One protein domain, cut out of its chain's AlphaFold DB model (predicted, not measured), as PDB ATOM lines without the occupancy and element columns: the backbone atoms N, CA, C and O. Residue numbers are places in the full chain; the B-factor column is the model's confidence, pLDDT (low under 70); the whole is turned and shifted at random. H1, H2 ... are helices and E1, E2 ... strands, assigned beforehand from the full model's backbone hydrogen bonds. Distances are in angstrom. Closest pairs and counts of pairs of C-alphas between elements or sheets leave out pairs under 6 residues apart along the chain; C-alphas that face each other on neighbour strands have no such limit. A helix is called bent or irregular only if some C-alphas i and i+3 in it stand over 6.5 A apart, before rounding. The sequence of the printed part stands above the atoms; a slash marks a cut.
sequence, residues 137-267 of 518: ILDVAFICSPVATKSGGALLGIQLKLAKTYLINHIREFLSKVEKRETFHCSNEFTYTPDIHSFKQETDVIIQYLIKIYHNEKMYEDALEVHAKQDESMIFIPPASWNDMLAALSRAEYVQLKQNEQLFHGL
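What this domain is: This is residues 137 to 267 of the 518 residues of the protein "Superfamily II DNA/RNA helicase, SNF2 family" of Bacillus cereus (UniProt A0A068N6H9). A strongly twisted sheet of four strands, made of a long hairpin, E1 and E2, and a smaller one, E3 and E4, has helices gathered along one side. H2 and H4 run side by side there, H1 crosses H2, and a long loop beyond H1 and the turn between E1 and E2 reach opposite ends of the longest axis. The printed part has 131 residues, in the order E1 E2 H1 H2 H3 H4 E3 E4; the sheet, E2 E1 E3 E4, is mixed, and the class is mixed, helices and strands. It is compact, with a radius of gyration of the C-alphas of 14.3 A and spans of 45 by 30 by 28 A.

Where its parts are: E1, residues 140 to 148, begins at C-alpha 140 (9.137, 23.847, -14.551) and spans 25.2 A; E2, residues 154 to 162, spans 25.9 A. E3 is residues 255 to 259, and E4, residues 262 to 265, ends at C-alpha 265 (-2.156, 28.009, -21.734). H1 is residues 171 to 180, H2 residues 201 to 215, 21.2 A, H3 residues 217 to 221 and H4 residues 239 to 249.

How they stand to each other: E2 and E1 are antiparallel, with N 143 and O 159 2.9 A apart. E1 and E3 are parallel, with N 256 and O 142 at 2.8 A; E3 and E4 are antiparallel, with N 257 and O 264 at 2.9 A. H1, only just on the sheet with 5 pairs of C-alphas within 10 A, H2 and H4 only graze it; H3 is not on it. H2 touches H4, closest C-alphas Ile 206 and Ala 248, 6.0 A, at a shallow tilt of 19 degrees, opposite ways. H1 touches H2, closest C-alphas Leu 175 and Ile 211, 5.7 A, only just about perpendicular at 72 degrees. H2 and H3 meet only through their link. H4 is irregular, C-alphas 240 and 243 being 7.7 A apart. Every O i to N i+4 pair is within hydrogen-bond range in H1, H2 and H3, and 5 of 7 in H4.

The domain as a whole: The two C-alphas farthest apart, Ser 151 and Ile 196, are 44.7 A apart. The printed part has no cut; the links H1 to H2 and H3 to H4 are long. Residues 220 to 230 are under 70 in pLDDT.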
ATOM      1  N   ILE A 137      17.178  29.751 -11.039       91.44
ATOM      2  CA  ILE A 137      15.750  29.447 -10.975       91.44
ATOM      3  C   ILE A 137      15.425  28.520 -12.140       91.44
ATOM      4  O   ILE A 137      15.409  28.945 -13.292       91.44
ATOM      5  N   LEU A 138      15.141  27.262 -11.825       94.19
ATOM      6  CA  LEU A 138      14.718  26.278 -12.800       94.19
ATOM      7  C   LEU A 138      13.219  26.417 -13.051       94.19
ATOM      8  O   LEU A 138      12.391  26.112 -12.189       94.19
ATOM      9  N   ASP A 139      12.877  26.845 -14.259       94.88
ATOM     10  CA  ASP A 139      11.492  26.865 -14.699       94.88
ATOM     11  C   ASP A 139      10.986  25.440 -14.954       94.88
ATOM     12  O   ASP A 139      11.601  24.648 -15.676       94.88
ATOM     13  N   VAL A 140       9.823  25.131 -14.387       96.44
ATOM     14  CA  VAL A 140       9.137  23.847 -14.551       96.44
ATOM     15  C   VAL A 140       7.796  24.106 -15.214       96.44
ATOM     16  O   VAL A 140       7.014  24.912 -14.711       96.44
ATOM     17  N   ALA A 141       7.539  23.427 -16.331       97.38
ATOM     18  CA  ALA A 141       6.237  23.447 -16.977       97.38
ATOM     19  C   ALA A 141       5.407  22.228 -16.559       97.38
ATOM     20  O   ALA A 141       5.913  21.106 -16.545       97.38
ATOM     21  N   PHE A 142       4.134  22.453 -16.245       97.88
ATOM     22  CA  PHE A 142       3.167  21.426 -15.867       97.88
ATOM     23  C   PHE A 142       2.184  21.203 -17.011       97.88
ATOM     24  O   PHE A 142       1.585  22.160 -17.501       97.88
ATOM     25  N   ILE A 143       2.003  19.951 -17.424       97.12
ATOM     26  CA  ILE A 143       1.041  19.561 -18.458       97.12
ATOM     27  C   ILE A 143      -0.058  18.744 -17.786       97.12
ATOM     28  O   ILE A 143       0.143  17.585 -17.425       97.12
ATOM     29  N   CYS A 144      -1.213  19.368 -17.603       96.44
ATOM     30  CA  CYS A 144      -2.412  18.763 -17.045       96.44
ATOM     31  C   CYS A 144      -3.200  18.082 -18.167       96.44
ATOM     32  O   CYS A 144      -3.527  18.731 -19.156       96.44
ATOM     33  N   SER A 145      -3.518  16.798 -18.032       93.94
ATOM     34  CA  SER A 145      -4.226  16.025 -19.059       93.94
ATOM     35  C   SER A 145      -5.356  15.203 -18.433       93.94
ATOM     36  O   SER A 145      -5.092  14.460 -17.486       93.94
ATOM     37  N   PRO A 146      -6.600  15.285 -18.935       93.00
ATOM     38  CA  PRO A 146      -7.654  14.366 -18.542       93.00
ATOM     39  C   PRO A 146      -7.384  12.991 -19.167       93.00
ATOM     40  O   PRO A 146      -7.218  12.865 -20.381       93.00
ATOM     41  N   VAL A 147      -7.359  11.955 -18.337       89.75
ATOM     42  CA  VAL A 147      -7.156  10.560 -18.728       89.75
ATOM     43  C   VAL A 147      -8.428   9.787 -18.435       89.75
ATOM     44  O   VAL A 147      -8.915   9.792 -17.305       89.75
ATOM     45  N   ALA A 148      -8.964   9.131 -19.461       87.25
ATOM     46  CA  ALA A 148     -10.216   8.396 -19.360       87.25
ATOM     47  C   ALA A 148     -10.139   7.262 -18.321       87.25
ATOM     48  O   ALA A 148      -9.154   6.522 -18.249       87.25
ATOM     49  N   THR A 149     -11.207   7.112 -17.543       81.56
ATOM     50  CA  THR A 149     -11.406   6.018 -16.588       81.56
ATOM     51  C   THR A 149     -12.285   4.924 -17.197       81.56
ATOM     52  O   THR A 149     -12.983   5.130 -18.193       81.56
ATOM     53  N   LYS A 150     -12.306   3.740 -16.575       74.62
ATOM     54  CA  LYS A 150     -13.175   2.630 -17.011       74.62
ATOM     55  C   LYS A 150     -14.669   2.936 -16.864       74.62
ATOM     56  O   LYS A 150     -15.478   2.398 -17.617       74.62
ATOM     57  N   SER A 151     -15.041   3.808 -15.927       70.88
ATOM     58  CA  SER A 151     -16.429   4.221 -15.679       70.88
ATOM     59  C   SER A 151     -17.000   5.141 -16.772       70.88
ATOM     60  O   SER A 151     -18.221   5.340 -16.830       70.88
ATOM     61  N   GLY A 152     -16.153   5.651 -17.677       73.00
ATOM     62  CA  GLY A 152     -16.503   6.587 -18.754       73.00
ATOM     63  C   GLY A 152     -16.183   8.054 -18.443       73.00
ATOM     64  O   GLY A 152     -16.375   8.903 -19.307       73.00
ATOM     65  N   GLY A 153     -15.701   8.336 -17.234       84.94
ATOM     66  CA  GLY A 153     -15.218   9.639 -16.794       84.94
ATOM     67  C   GLY A 153     -13.740   9.879 -17.090       84.94
ATOM     68  O   GLY A 153     -13.135   9.182 -17.910       84.94
ATOM     69  N   ALA A 154     -13.133  10.850 -16.407       90.19
ATOM     70  CA  ALA A 154     -11.699  11.114 -16.511       90.19
ATOM     71  C   ALA A 154     -11.075  11.600 -15.196       90.19
ATOM     72  O   ALA A 154     -11.674  12.372 -14.446       90.19
ATOM     73  N   LEU A 155      -9.828  11.187 -14.954       90.62
ATOM     74  CA  LEU A 155      -8.968  11.740 -13.909       90.62
ATOM     75  C   LEU A 155      -7.940  12.696 -14.499       90.62
ATOM     76  O   LEU A 155      -7.518  12.542 -15.641       90.62
ATOM     77  N   LEU A 156      -7.488  13.660 -13.707       92.88
ATOM     78  CA  LEU A 156      -6.465  14.596 -14.128       92.88
ATOM     79  C   LEU A 156      -5.089  14.023 -13.802       92.88
ATOM     80  O   LEU A 156      -4.746  13.823 -12.636       92.88
ATOM     81  N   GLY A 157      -4.300  13.788 -14.840       93.62
ATOM     82  CA  GLY A 157      -2.884  13.477 -14.730       93.62
ATOM     83  C   GLY A 157      -2.017  14.707 -14.978       93.62
ATOM     84  O   GLY A 157      -2.376  15.585 -15.764       93.62
ATOM     85  N   ILE A 158      -0.871  14.778 -14.307       96.06
ATOM     86  CA  ILE A 158       0.118  15.843 -14.481       96.06
ATOM     87  C   ILE A 158       1.450  15.242 -14.925       96.06
ATOM     88  O   ILE A 158       1.973  14.334 -14.282       96.06
ATOM     89  N   GLN A 159       2.004  15.797 -16.003       96.94
ATOM     90  CA  GLN A 159       3.382  15.584 -16.452       96.94
ATOM     91  C   GLN A 159       4.205  16.858 -16.238       96.94
ATOM     92  O   GLN A 159       3.660  17.965 -16.226       96.94
ATOM     93  N   LEU A 160       5.523  16.713 -16.081       97.12
ATOM     94  CA  LEU A 160       6.442  17.832 -15.848       97.12
ATOM     95  C   LEU A 160       7.472  17.940 -16.972       97.12
ATOM     96  O   LEU A 160       7.982  16.931 -17.458       97.12
ATOM     97  N   LYS A 161       7.839  19.178 -17.318       96.81
ATOM     98  CA  LYS A 161       9.031  19.487 -18.113       96.81
ATOM     99  C   LYS A 161       9.975  20.400 -17.343       96.81
ATOM    100  O   LYS A 161       9.575  21.488 -16.929       96.81
ATOM    101  N   LEU A 162      11.233  19.995 -17.205       95.69
ATOM    102  CA  LEU A 162      12.294  20.836 -16.649       95.69
ATOM    103  C   LEU A 162      12.856  21.763 -17.728       95.69
ATOM    104  O   LEU A 162      12.908  21.396 -18.906       95.69
ATOM    105  N   ALA A 163      13.219  22.987 -17.340       93.38
ATOM    106  CA  ALA A 163      13.624  24.055 -18.258       93.38
ATOM    107  C   ALA A 163      12.630  24.235 -19.430       93.38
ATOM    108  O   ALA A 163      13.017  24.539 -20.558       93.38
ATOM    109  N   LYS A 164      11.337  23.958 -19.174       91.81
ATOM    110  CA  LYS A 164      10.214  23.957 -20.140       91.81
ATOM    111  C   LYS A 164      10.372  23.011 -21.342       91.81
ATOM    112  O   LYS A 164       9.495  22.972 -22.202       91.81
ATOM    113  N   THR A 165      11.443  22.224 -21.388       93.12
ATOM    114  CA  THR A 165      11.861  21.484 -22.586       93.12
ATOM    115  C   THR A 165      11.949  19.990 -22.310       93.12
ATOM    116  O   THR A 165      11.381  19.191 -23.052       93.12
ATOM    117  N   TYR A 166      12.596  19.605 -21.211       95.56
ATOM    118  CA  TYR A 166      12.933  18.216 -20.916       95.56
ATOM    119  C   TYR A 166      11.796  17.527 -20.163       95.56
ATOM    120  O   TYR A 166      11.589  17.789 -18.980       95.56
ATOM    121  N   LEU A 167      11.043  16.669 -20.856       95.31
ATOM    122  CA  LEU A 167       9.964  15.876 -20.263       95.31
ATOM    123  C   LEU A 167      10.521  14.869 -19.251       95.31
ATOM    124  O   LEU A 167      11.481  14.155 -19.536       95.31
ATOM    125  N   ILE A 168       9.894  14.799 -18.079       95.75
ATOM    126  CA  ILE A 168      10.254  13.842 -17.035       95.75
ATOM    127  C   ILE A 168       9.530  12.518 -17.296       95.75
ATOM    128  O   ILE A 168       8.321  12.426 -17.103       95.75
ATOM    129  N   ASN A 169      10.275  11.481 -17.680       93.31
ATOM    130  CA  ASN A 169       9.715  10.150 -17.952       93.31
ATOM    131  C   ASN A 169       9.458   9.314 -16.687       93.31
ATOM    132  O   ASN A 169       8.641   8.405 -16.724       93.31
ATOM    133  N   HIS A 170      10.130   9.635 -15.576       93.88
ATOM    134  CA  HIS A 170      10.010   8.930 -14.294       93.88
ATOM    135  C   HIS A 170       9.672   9.927 -13.180       93.88
ATOM    136  O   HIS A 170      10.515  10.307 -12.364       93.88
ATOM    137  N   ILE A 171       8.423  10.403 -13.155       95.44
ATOM    138  CA  ILE A 171       8.009  11.489 -12.253       95.44
ATOM    139  C   ILE A 171       8.168  11.114 -10.774       95.44
ATOM    140  O   ILE A 171       8.589  11.945  -9.973       95.44
ATOM    141  N   ARG A 172       7.904   9.853 -10.407       93.38
ATOM    142  CA  ARG A 172       8.047   9.372  -9.022       93.38
ATOM    143  C   ARG A 172       9.499   9.437  -8.550       93.38
ATOM    144  O   ARG A 172       9.763   9.878  -7.432       93.38
ATOM    145  N   GLU A 173      10.441   9.045  -9.409       94.94
ATOM    146  CA  GLU A 173      11.869   9.152  -9.107       94.94
ATOM    147  C   GLU A 173      12.266  10.617  -8.927       94.94
ATOM    148  O   GLU A 173      12.853  10.964  -7.902       94.94
ATOM    149  N   PHE A 174      11.881  11.485  -9.866       96.81
ATOM    150  CA  PHE A 174      12.153  12.916  -9.776       96.81
ATOM    151  C   PHE A 174      11.651  13.519  -8.457       96.81
ATOM    152  O   PHE A 174      12.421  14.167  -7.750       96.81
ATOM    153  N   LEU A 175      10.391  13.269  -8.084       96.38
ATOM    154  CA  LEU A 175       9.811  13.781  -6.839       96.38
ATOM    155  C   LEU A 175      10.575  13.269  -5.606       96.38
ATOM    156  O   LEU A 175      10.870  14.053  -4.703       96.38
ATOM    157  N   SER A 176      10.971  11.989  -5.593       95.56
ATOM    158  CA  SER A 176      11.795  11.422  -4.516       95.56
ATOM    159  C   SER A 176      13.178  12.081  -4.431       95.56
ATOM    160  O   SER A 176      13.651  12.386  -3.335       95.56
ATOM    161  N   LYS A 177      13.822  12.340  -5.576       95.88
ATOM    162  CA  LYS A 177      15.127  13.017  -5.650       95.88
ATOM    163  C   LYS A 177      15.039  14.468  -5.190       95.88
ATOM    164  O   LYS A 177      15.883  14.910  -4.413       95.88
ATOM    165  N   VAL A 178      13.991  15.196  -5.580       95.25
ATOM    166  CA  VAL A 178      13.745  16.564  -5.099       95.25
ATOM    167  C   VAL A 178      13.553  16.584  -3.583       95.25
ATOM    168  O   VAL A 178      14.181  17.397  -2.901       95.25
ATOM    169  N   GLU A 179      12.742  15.674  -3.038       93.38
ATOM    170  CA  GLU A 179      12.497  15.576  -1.597       93.38
ATOM    171  C   GLU A 179      13.784  15.303  -0.802       93.38
ATOM    172  O   GLU A 179      14.046  15.967   0.206       93.38
ATOM    173  N   LYS A 180      14.605  14.364  -1.285       91.69
ATOM    174  CA  LYS A 180      15.878  13.959  -0.665       91.69
ATOM    175  C   LYS A 180      17.033  14.927  -0.930       91.69
ATOM    176  O   LYS A 180      18.092  14.772  -0.330       91.69
ATOM    177  N   ARG A 181      16.831  15.940  -1.783       87.56
ATOM    178  CA  ARG A 181      17.876  16.860  -2.273       87.56
ATOM    179  C   ARG A 181      19.017  16.126  -2.969       87.56
ATOM    180  O   ARG A 181      20.189  16.410  -2.746       87.56
ATOM    181  N   GLU A 182      18.652  15.217  -3.857       93.38
ATOM    182  CA  GLU A 182      19.574  14.470  -4.701       93.38
ATOM    183  C   GLU A 182      19.475  14.922  -6.162       93.38
ATOM    184  O   GLU A 182      18.454  15.446  -6.615       93.38
ATOM    185  N   THR A 183      20.556  14.700  -6.906       94.50
ATOM    186  CA  THR A 183      20.612  14.939  -8.350       94.50
ATOM    187  C   THR A 183      19.666  13.996  -9.097       94.50
ATOM    188  O   THR A 183      19.591  12.807  -8.779       94.50
ATOM    189  N   PHE A 184      18.975  14.517 -10.112       96.06
ATOM    190  CA  PHE A 184      18.118  13.749 -11.016       96.06
ATOM    191  C   PHE A 184      18.566  13.942 -12.469       96.06
ATOM    192  O   PHE A 184      18.583  15.065 -12.979       96.06
ATOM    193  N   HIS A 185      18.916  12.847 -13.139       94.94
ATOM    194  CA  HIS A 185      19.303  12.848 -14.547       94.94
ATOM    195  C   HIS A 185      18.048  12.764 -15.421       94.94
ATOM    196  O   HIS A 185      17.412  11.720 -15.497       94.94
ATOM    197  N   CYS A 186      17.670  13.876 -16.054       90.44
ATOM    198  CA  CYS A 186      16.443  13.945 -16.849       90.44
ATOM    199  C   CYS A 186      16.658  13.453 -18.286       90.44
ATOM    200  O   CYS A 186      15.779  12.825 -18.869       90.44
ATOM    201  N   SER A 187      17.808  13.786 -18.871       89.56
ATOM    202  CA  SER A 187      18.240  13.398 -20.218       89.56
ATOM    203  C   SER A 187      19.768  13.469 -20.299       89.56
ATOM    204  O   SER A 187      20.421  13.857 -19.325       89.56
ATOM    205  N   ASN A 188      20.344  13.137 -21.454       84.62
ATOM    206  CA  ASN A 188      21.783  13.299 -21.675       84.62
ATOM    207  C   ASN A 188      22.197  14.780 -21.655       84.62
ATOM    208  O   ASN A 188      23.327  15.107 -21.304       84.62
ATOM    209  N   GLU A 189      21.275  15.674 -22.008       90.25
ATOM    210  CA  GLU A 189      21.505  17.107 -22.148       90.25
ATOM    211  C   GLU A 189      21.137  17.899 -20.885       90.25
ATOM    212  O   GLU A 189      21.530  19.057 -20.760       90.25
ATOM    213  N   PHE A 190      20.385  17.306 -19.945       93.88
ATOM    214  CA  PHE A 190      19.905  18.020 -18.761       93.88
ATOM    215  C   PHE A 190      19.873  17.173 -17.488       93.88
ATOM    216  O   PHE A 190      19.276  16.095 -17.425       93.88
ATOM    217  N   THR A 191      20.448  17.735 -16.425       94.25
ATOM    218  CA  THR A 191      20.472  17.159 -15.080       94.25
ATOM    219  C   THR A 191      20.014  18.204 -14.067       94.25
ATOM    220  O   THR A 191      20.576  19.293 -13.975       94.25
ATOM    221  N   TYR A 192      19.006  17.858 -13.268       94.69
ATOM    222  CA  TYR A 192      18.612  18.660 -12.119       94.69
ATOM    223  C   TYR A 192      19.575  18.407 -10.959       94.69
ATOM    224  O   TYR A 192      19.658  17.299 -10.433       94.69
ATOM    225  N   THR A 193      20.270  19.457 -10.536       93.62
ATOM    226  CA  THR A 193      21.161  19.455  -9.368       93.62
ATOM    227  C   THR A 193      20.644  20.423  -8.294       93.62
ATOM    228  O   THR A 193      20.655  21.629  -8.547       93.62
ATOM    229  N   PRO A 194      20.234  19.953  -7.100       89.00
ATOM    230  CA  PRO A 194      19.668  20.790  -6.026       89.00
ATOM    231  C   PRO A 194      20.583  21.903  -5.501       89.00
ATOM    232  O   PRO A 194      20.100  22.918  -4.991       89.00
ATOM    233  N   ASP A 195      21.901  21.709  -5.601       87.25
ATOM    234  CA  ASP A 195      22.905  22.697  -5.185       87.25
ATOM    235  C   ASP A 195      23.046  23.859  -6.176       87.25
ATOM    236  O   ASP A 195      23.537  24.920  -5.799       87.25
ATOM    237  N   ILE A 196      22.599  23.669  -7.421       90.81
ATOM    238  CA  ILE A 196      22.707  24.645  -8.514       90.81
ATOM    239  C   ILE A 196      21.334  25.221  -8.863       90.81
ATOM    240  O   ILE A 196      21.240  26.396  -9.196       90.81
ATOM    241  N   HIS A 197      20.266  24.433  -8.727       93.50
ATOM    242  CA  HIS A 197      18.911  24.813  -9.105       93.50
ATOM    243  C   HIS A 197      18.009  25.054  -7.892       93.50
ATOM    244  O   HIS A 197      18.079  24.373  -6.868       93.50
ATOM    245  N   SER A 198      17.101  26.008  -8.046       91.19
ATOM    246  CA  SER A 198      16.017  26.328  -7.124       91.19
ATOM    247  C   SER A 198      14.709  26.489  -7.898       91.19
ATOM    248  O   SER A 198      14.722  26.714  -9.106       91.19
ATOM    249  N   PHE A 199      13.573  26.394  -7.214       93.44
ATOM    250  CA  PHE A 199      12.263  26.636  -7.815       93.44
ATOM    251  C   PHE A 199      11.705  27.990  -7.369       93.44
ATOM    252  O   PHE A 199      11.978  28.458  -6.258       93.44
ATOM    253  N   LYS A 200      10.872  28.605  -8.219       92.06
ATOM    254  CA  LYS A 200       9.997  29.705  -7.780       92.06
ATOM    255  C   LYS A 200       9.060  29.199  -6.681       92.06
ATOM    256  O   LYS A 200       8.758  28.008  -6.620       92.06
ATOM    257  N   GLN A 201       8.589  30.097  -5.820       90.62
ATOM    258  CA  GLN A 201       7.762  29.719  -4.674       90.62
ATOM    259  C   GLN A 201       6.467  29.021  -5.114       90.62
ATOM    260  O   GLN A 201       6.081  28.011  -4.535       90.62
ATOM    261  N   GLU A 202       5.823  29.529  -6.159       92.50
ATOM    262  CA  GLU A 202       4.586  28.993  -6.727       92.50
ATOM    263  C   GLU A 202       4.804  27.580  -7.287       92.50
ATOM    264  O   GLU A 202       4.000  26.679  -7.052       92.50
ATOM    265  N   THR A 203       5.934  27.370  -7.968       95.31
ATOM    266  CA  THR A 203       6.353  26.067  -8.498       95.31
ATOM    267  C   THR A 203       6.682  25.078  -7.381       95.31
ATOM    268  O   THR A 203       6.226  23.937  -7.435       95.31
ATOM    269  N   ASP A 204       7.432  25.499  -6.356       94.12
ATOM    270  CA  ASP A 204       7.770  24.644  -5.213       94.12
ATOM    271  C   ASP A 204       6.503  24.176  -4.492       94.12
ATOM    272  O   ASP A 204       6.375  22.991  -4.209       94.12
ATOM    273  N   VAL A 205       5.514  25.054  -4.288       95.00
ATOM    274  CA  VAL A 205       4.223  24.674  -3.688       95.00
ATOM    275  C   VAL A 205       3.568  23.515  -4.448       95.00
ATOM    276  O   VAL A 205       3.134  22.550  -3.817       95.00
ATOM    277  N   ILE A 206       3.534  23.566  -5.784       97.00
ATOM    278  CA  ILE A 206       2.979  22.480  -6.608       97.00
ATOM    279  C   ILE A 206       3.811  21.206  -6.443       97.00
ATOM    280  O   ILE A 206       3.250  20.143  -6.185       97.00
ATOM    281  N   ILE A 207       5.142  21.296  -6.525       96.69
ATOM    282  CA  ILE A 207       6.035  20.140  -6.358       96.69
ATOM    283  C   ILE A 207       5.852  19.494  -4.976       96.69
ATOM    284  O   ILE A 207       5.745  18.273  -4.886       96.69
ATOM    285  N   GLN A 208       5.736  20.282  -3.902       94.62
ATOM    286  CA  GLN A 208       5.470  19.760  -2.558       94.62
ATOM    287  C   GLN A 208       4.104  19.059  -2.475       94.62
ATOM    288  O   GLN A 208       3.985  18.040  -1.793       94.62
ATOM    289  N   TYR A 209       3.072  19.557  -3.165       95.12
ATOM    290  CA  TYR A 209       1.798  18.838  -3.265       95.12
ATOM    291  C   TYR A 209       1.947  17.512  -4.019       95.12
ATOM    292  O   TYR A 209       1.429  16.498  -3.557       95.12
ATOM    293  N   LEU A 210       2.689  17.488  -5.127       95.88
ATOM    294  CA  LEU A 210       2.945  16.259  -5.881       95.88
ATOM    295  C   LEU A 210       3.733  15.228  -5.058       95.88
ATOM    296  O   LEU A 210       3.400  14.048  -5.109       95.88
ATOM    297  N   ILE A 211       4.704  15.654  -4.240       94.81
ATOM    298  CA  ILE A 211       5.416  14.772  -3.295       94.81
ATOM    299  C   ILE A 211       4.435  14.147  -2.289       94.81
ATOM    300  O   ILE A 211       4.472  12.939  -2.060       94.81
ATOM    301  N   LYS A 212       3.513  14.939  -1.723       92.56
ATOM    302  CA  LYS A 212       2.483  14.422  -0.801       92.56
ATOM    303  C   LYS A 212       1.546  13.420  -1.473       92.56
ATOM    304  O   LYS A 212       1.160  12.437  -0.845       92.56
ATOM    305  N   ILE A 213       1.164  13.674  -2.725       91.25
ATOM    306  CA  ILE A 213       0.337  12.749  -3.510       91.25
ATOM    307  C   ILE A 213       1.109  11.451  -3.751       91.25
ATOM    308  O   ILE A 213       0.579  10.381  -3.477       91.25
ATOM    309  N   TYR A 214       2.373  11.552  -4.164       90.62
ATOM    310  CA  TYR A 214       3.259  10.410  -4.381       90.62
ATOM    311  C   TYR A 214       3.395   9.521  -3.132       90.62
ATOM    312  O   TYR A 214       3.272   8.302  -3.227       90.62
ATOM    313  N   HIS A 215       3.567  10.099  -1.938       88.31
ATOM    314  CA  HIS A 215       3.653   9.320  -0.689       88.31
ATOM    315  C   HIS A 215       2.395   8.498  -0.394       88.31
ATOM    316  O   HIS A 215       2.488   7.420   0.190       88.31
ATOM    317  N   ASN A 216       1.231   9.000  -0.803       83.31
ATOM    318  CA  ASN A 216      -0.063   8.372  -0.546       83.31
ATOM    319  C   ASN A 216      -0.620   7.635  -1.775       83.31
ATOM    320  O   ASN A 216      -1.748   7.153  -1.730       83.31
ATOM    321  N   GLU A 217       0.151   7.518  -2.861       78.69
ATOM    322  CA  GLU A 217      -0.315   7.018  -4.163       78.69
ATOM    323  C   GLU A 217      -0.942   5.619  -4.047       78.69
ATOM    324  O   GLU A 217      -2.061   5.403  -4.509       78.69
ATOM    325  N   LYS A 218      -0.306   4.718  -3.285       71.12
ATOM    326  CA  LYS A 218      -0.806   3.354  -3.024       71.12
ATOM    327  C   LYS A 218      -2.187   3.300  -2.363       71.12
ATOM    328  O   LYS A 218      -2.893   2.318  -2.542       71.12
ATOM    329  N   MET A 219      -2.577   4.316  -1.588       71.19
ATOM    330  CA  MET A 219      -3.912   4.356  -0.969       71.19
ATOM    331  C   MET A 219      -5.015   4.670  -1.985       71.19
ATOM    332  O   MET A 219      -6.177   4.351  -1.742       71.19
ATOM    333  N   TYR A 220      -4.663   5.304  -3.104       68.38
ATOM    334  CA  TYR A 220      -5.611   5.724  -4.130       68.38
ATOM    335  C   TYR A 220      -5.567   4.834  -5.379       68.38
ATOM    336  O   TYR A 220      -6.563   4.772  -6.094       68.38
ATOM    337  N   GLU A 221      -4.472   4.111  -5.631       65.38
ATOM    338  CA  GLU A 221      -4.328   3.204  -6.783       65.38
ATOM    339  C   GLU A 221      -5.493   2.212  -6.930       65.38
ATOM    340  O   GLU A 221      -6.027   2.062  -8.030       65.38
ATOM    341  N   ASP A 222      -5.935   1.594  -5.832       63.50
ATOM    342  CA  ASP A 222      -7.037   0.622  -5.858       63.50
ATOM    343  C   ASP A 222      -8.408   1.285  -6.085       63.50
ATOM    344  O   ASP A 222      -9.303   0.685  -6.679       63.50
ATOM    345  N   ALA A 223      -8.576   2.535  -5.643       62.16
ATOM    346  CA  ALA A 223      -9.847   3.258  -5.690       62.16
ATOM    347  C   ALA A 223     -10.089   3.998  -7.015       62.16
ATOM    348  O   ALA A 223     -11.226   4.335  -7.334       62.16
ATOM    349  N   LEU A 224      -9.030   4.301  -7.769       63.59
ATOM    350  CA  LEU A 224      -9.110   5.180  -8.936       63.59
ATOM    351  C   LEU A 224      -9.421   4.445 -10.253       63.59
ATOM    352  O   LEU A 224      -9.672   5.109 -11.252       63.59
ATOM    353  N   GLU A 225      -9.432   3.104 -10.275       63.59
ATOM    354  CA  GLU A 225      -9.803   2.243 -11.425       63.59
ATOM    355  C   GLU A 225      -9.151   2.593 -12.789       63.59
ATOM    356  O   GLU A 225      -9.581   2.115 -13.846       63.59
ATOM    357  N   VAL A 226      -8.088   3.400 -12.806       60.59
ATOM    358  CA  VAL A 226      -7.391   3.820 -14.029       60.59
ATOM    359  C   VAL A 226      -6.423   2.730 -14.480       60.59
ATOM    360  O   VAL A 226      -5.872   1.981 -13.674       60.59
ATOM    361  N   HIS A 227      -6.125   2.677 -15.779       53.75
ATOM    362  CA  HIS A 227      -4.963   1.960 -16.325       53.75
ATOM    363  C   HIS A 227      -3.617   2.596 -15.891       53.75
ATOM    364  O   HIS A 227      -2.654   2.606 -16.649       53.75
ATOM    365  N   ALA A 228      -3.529   3.131 -14.667       51.25
ATOM    366  CA  ALA A 228      -2.400   3.902 -14.144       51.25
ATOM    367  C   ALA A 228      -1.103   3.090 -14.009       51.25
ATOM    368  O   ALA A 228      -0.040   3.664 -13.809       51.25
ATOM    369  N   LYS A 229      -1.164   1.762 -14.172       50.53
ATOM    370  CA  LYS A 229      -0.010   0.865 -14.045       50.53
ATOM    371  C   LYS A 229       1.089   1.045 -15.107       50.53
ATOM    372  O   LYS A 229       2.056   0.298 -15.039       50.53
ATOM    373  N   GLN A 230       0.969   1.947 -16.091       56.88
ATOM    374  CA  GLN A 230       1.910   1.969 -17.227       56.88
ATOM    375  C   GLN A 230       2.527   3.318 -17.603       56.88
ATOM    376  O   GLN A 230       3.496   3.304 -18.357       56.88
ATOM    377  N   ASP A 231       2.044   4.459 -17.097       78.25
ATOM    378  CA  ASP A 231       2.661   5.750 -17.433       78.25
ATOM    379  C   ASP A 231       3.478   6.307 -16.261       78.25
ATOM    380  O   ASP A 231       2.974   6.995 -15.368       78.25
ATOM    381  N   GLU A 232       4.776   5.999 -16.268       87.56
ATOM    382  CA  GLU A 232       5.730   6.485 -15.269       87.56
ATOM    383  C   GLU A 232       5.995   7.996 -15.367       87.56
ATOM    384  O   GLU A 232       6.503   8.582 -14.406       87.56
ATOM    385  N   SER A 233       5.593   8.644 -16.468       91.38
ATOM    386  CA  SER A 233       5.790  10.081 -16.703       91.38
ATOM    387  C   SER A 233       4.707  10.955 -16.064       91.38
ATOM    388  O   SER A 233       4.867  12.174 -15.962       91.38
ATOM    389  N   MET A 234       3.606  10.342 -15.621       92.00
ATOM    390  CA  MET A 234       2.400  11.039 -15.186       92.00
ATOM    391  C   MET A 234       1.973  10.631 -13.776       92.00
ATOM    392  O   MET A 234       1.929   9.448 -13.448       92.00
ATOM    393  N   ILE A 235       1.589  11.613 -12.960       92.00
ATOM    394  CA  ILE A 235       0.979  11.392 -11.642       92.00
ATOM    395  C   ILE A 235      -0.468  11.887 -11.638       92.00
ATOM    396  O   ILE A 235      -0.758  12.977 -12.136       92.00
ATOM    397  N   PHE A 236      -1.386  11.090 -11.093       91.62
ATOM    398  CA  PHE A 236      -2.804  11.448 -11.009       91.62
ATOM    399  C   PHE A 236      -3.097  12.278  -9.769       91.62
ATOM    400  O   PHE A 236      -2.555  12.019  -8.697       91.62
ATOM    401  N   ILE A 237      -3.987  13.260  -9.904       92.50
ATOM    402  CA  ILE A 237      -4.414  14.106  -8.791       92.50
ATOM    403  C   ILE A 237      -5.614  13.460  -8.098       92.50
ATOM    404  O   ILE A 237      -6.676  13.349  -8.713       92.50
ATOM    405  N   PRO A 238      -5.510  13.052  -6.822       90.19
ATOM    406  CA  PRO A 238      -6.656  12.527  -6.099       90.19
ATOM    407  C   PRO A 238      -7.742  13.604  -5.953       90.19
ATOM    408  O   PRO A 238      -7.410  14.764  -5.683       90.19
ATOM    409  N   PRO A 239      -9.035  13.245  -6.036       89.38
ATOM    410  CA  PRO A 239     -10.149  14.181  -5.859       89.38
ATOM    411  C   PRO A 239     -10.059  15.038  -4.596       89.38
ATOM    412  O   PRO A 239     -10.298  16.242  -4.633       89.38
ATOM    413  N   ALA A 240      -9.619  14.440  -3.485       89.19
ATOM    414  CA  ALA A 240      -9.457  15.129  -2.208       89.19
ATOM    415  C   ALA A 240      -8.409  16.261  -2.239       89.19
ATOM    416  O   ALA A 240      -8.472  17.168  -1.419       89.19
ATOM    417  N   SER A 241      -7.447  16.214  -3.165       90.75
ATOM    418  CA  SER A 241      -6.392  17.229  -3.324       90.75
ATOM    419  C   SER A 241      -6.673  18.218  -4.459       90.75
ATOM    420  O   SER A 241      -5.861  19.107  -4.714       90.75
ATOM    421  N   TRP A 242      -7.798  18.069  -5.163       92.19
ATOM    422  CA  TRP A 242      -8.058  18.792  -6.403       92.19
ATOM    423  C   TRP A 242      -8.152  20.306  -6.224       92.19
ATOM    424  O   TRP A 242      -7.470  21.036  -6.936       92.19
ATOM    425  N   ASN A 243      -8.944  20.789  -5.265       91.38
ATOM    426  CA  ASN A 243      -9.170  22.230  -5.090       91.38
ATOM    427  C   ASN A 243      -7.876  22.979  -4.734       91.38
ATOM    428  O   ASN A 243      -7.586  24.029  -5.309       91.38
ATOM    429  N   ASP A 244      -7.069  22.404  -3.841       92.19
ATOM    430  CA  ASP A 244      -5.768  22.956  -3.454       92.19
ATOM    431  C   ASP A 244      -4.784  22.950  -4.632       92.19
ATOM    432  O   ASP A 244      -4.093  23.941  -4.883       92.19
ATOM    433  N   MET A 245      -4.754  21.848  -5.390       94.69
ATOM    434  CA  MET A 245      -3.917  21.716  -6.580       94.69
ATOM    435  C   MET A 245      -4.325  22.717  -7.668       94.69
ATOM    436  O   MET A 245      -3.468  23.394  -8.227       94.69
ATOM    437  N   LEU A 246      -5.624  22.876  -7.928       93.75
ATOM    438  CA  LEU A 246      -6.161  23.840  -8.887       93.75
ATOM    439  C   LEU A 246      -5.775  25.276  -8.506       93.75
ATOM    440  O   LEU A 246      -5.315  26.036  -9.359       93.75
ATOM    441  N   ALA A 247      -5.888  25.641  -7.225       93.44
ATOM    442  CA  ALA A 247      -5.481  26.953  -6.726       93.44
ATOM    443  C   ALA A 247      -3.960  27.187  -6.811       93.44
ATOM    444  O   ALA A 247      -3.506  28.322  -6.993       93.44
ATOM    445  N   ALA A 248      -3.146  26.139  -6.662       94.69
ATOM    446  CA  ALA A 248      -1.700  26.215  -6.850       94.69
ATOM    447  C   ALA A 248      -1.329  26.370  -8.336       94.69
ATOM    448  O   ALA A 248      -0.609  27.303  -8.688       94.69
ATOM    449  N   LEU A 249      -1.884  25.526  -9.210       95.38
ATOM    450  CA  LEU A 249      -1.650  25.558 -10.657       95.38
ATOM    451  C   LEU A 249      -2.103  26.878 -11.290       95.38
ATOM    452  O   LEU A 249      -1.393  27.422 -12.127       95.38
ATOM    453  N   SER A 250      -3.224  27.450 -10.845       92.00
ATOM    454  CA  SER A 250      -3.733  28.734 -11.365       92.00
ATOM    455  C   SER A 250      -2.800  29.924 -11.091       92.00
ATOM    456  O   SER A 250      -2.940  30.968 -11.720       92.00
ATOM    457  N   ARG A 251      -1.862  29.794 -10.143       91.44
ATOM    458  CA  ARG A 251      -0.868  30.829  -9.805       91.44
ATOM    459  C   ARG A 251       0.489  30.602 -10.471       91.44
ATOM    460  O   ARG A 251       1.335  31.490 -10.413       91.44
ATOM    461  N   ALA A 252       0.721  29.430 -11.055       91.62
ATOM    462  CA  ALA A 252       1.988  29.106 -11.691       91.62
ATOM    463  C   ALA A 252       2.044  29.614 -13.136       91.62
ATOM    464  O   ALA A 252       1.056  29.622 -13.861       91.62
ATOM    465  N   GLU A 253       3.241  30.020 -13.554       91.00
ATOM    466  CA  GLU A 253       3.468  30.682 -14.841       91.00
ATOM    467  C   GLU A 253       3.406  29.715 -16.034       91.00
ATOM    468  O   GLU A 253       2.871  30.046 -17.088       91.00
ATOM    469  N   TYR A 254       3.938  28.503 -15.867       95.31
ATOM    470  CA  TYR A 254       4.076  27.523 -16.945       95.31
ATOM    471  C   TYR A 254       3.144  26.338 -16.722       95.31
ATOM    472  O   TYR A 254       3.580  25.225 -16.439       95.31
ATOM    473  N   VAL A 255       1.844  26.578 -16.842       96.75
ATOM    474  CA  VAL A 255       0.833  25.517 -16.816       96.75
ATOM    475  C   VAL A 255       0.195  25.412 -18.188       96.75
ATOM    476  O   VAL A 255      -0.125  26.418 -18.819       96.75
ATOM    477  N   GLN A 256       0.031  24.184 -18.659       96.31
ATOM    478  CA  GLN A 256      -0.668  23.869 -19.889       96.31
ATOM    479  C   GLN A 256      -1.712  22.801 -19.614       96.31
ATOM    480  O   GLN A 256      -1.461  21.840 -18.888       96.31
ATOM    481  N   LEU A 257      -2.872  22.951 -20.228       96.00
ATOM    482  CA  LEU A 257      -3.936  21.967 -20.202       96.00
ATOM    483  C   LEU A 257      -4.022  21.301 -21.572       96.00
ATOM    484  O   LEU A 257      -4.215  21.972 -22.584       96.00
ATOM    485  N   LYS A 258      -3.882  19.981 -21.606       94.06
ATOM    486  CA  LYS A 258      -4.069  19.178 -22.807       94.06
ATOM    487  C   LYS A 258      -5.528  18.753 -22.911       94.06
ATOM    488  O   LYS A 258      -6.065  18.150 -21.989       94.06
ATOM    489  N   GLN A 259      -6.159  19.015 -24.049       88.94
ATOM    490  CA  GLN A 259      -7.468  18.467 -24.391       88.94
ATOM    491  C   GLN A 259      -7.412  17.929 -25.817       88.94
ATOM    492  O   GLN A 259      -7.179  18.677 -26.764       88.94
ATOM    493  N   ASN A 260      -7.630  16.620 -25.967       82.38
ATOM    494  CA  ASN A 260      -7.356  15.905 -27.216       82.38
ATOM    495  C   ASN A 260      -5.892  16.156 -27.654       82.38
ATOM    496  O   ASN A 260      -4.986  15.958 -26.846       82.38
ATOM    497  N   GLU A 261      -5.654  16.629 -28.879       83.94
ATOM    498  CA  GLU A 261      -4.311  16.953 -29.392       83.94
ATOM    499  C   GLU A 261      -3.902  18.425 -29.197       83.94
ATOM    500  O   GLU A 261      -2.826  18.835 -29.627       83.94
ATOM    501  N   GLN A 262      -4.734  19.235 -28.538       91.19
ATOM    502  CA  GLN A 262      -4.486  20.664 -28.355       91.19
ATOM    503  C   GLN A 262      -3.973  20.978 -26.944       91.19
ATOM    504  O   GLN A 262      -4.412  20.385 -25.957       91.19
ATOM    505  N   LEU A 263      -3.051  21.941 -26.858       93.00
ATOM    506  CA  LEU A 263      -2.542  22.504 -25.607       93.00
ATOM    507  C   LEU A 263      -3.082  23.922 -25.417       93.00
ATOM    508  O   LEU A 263      -2.953  24.768 -26.299       93.00
ATOM    509  N   PHE A 264      -3.639  24.182 -24.241       94.00
ATOM    510  CA  PHE A 264      -4.147  25.479 -23.813       94.00
ATOM    511  C   PHE A 264      -3.241  26.042 -22.720       94.00
ATOM    512  O   PHE A 264      -2.744  25.293 -21.878       94.00
ATOM    513  N   HIS A 265      -2.995  27.351 -22.736       92.56
ATOM    514  CA  HIS A 265      -2.156  28.009 -21.734       92.56
ATOM    515  C   HIS A 265      -2.956  28.342 -20.472       92.56
ATOM    516  O   HIS A 265      -3.993  29.000 -20.539       92.56
ATOM    517  N   GLY A 266      -2.425  27.935 -19.320       90.81
ATOM    518  CA  GLY A 266      -3.046  28.113 -18.012       90.81
ATOM    519  C   GLY A 266      -4.243  27.191 -17.767       90.81
ATOM    520  O   GLY A 266      -4.646  26.401 -18.620       90.81
ATOM    521  N   LEU A 267      -4.812  27.304 -16.566       90.25
ATOM    522  CA  LEU A 267      -6.098  26.705 -16.215       90.25
ATOM    523  C   LEU A 267      -7.124  27.822 -16.076       90.25
ATOM    524  O   LEU A 267      -7.027  28.652 -15.174       90.25
TER     525      LEU A 267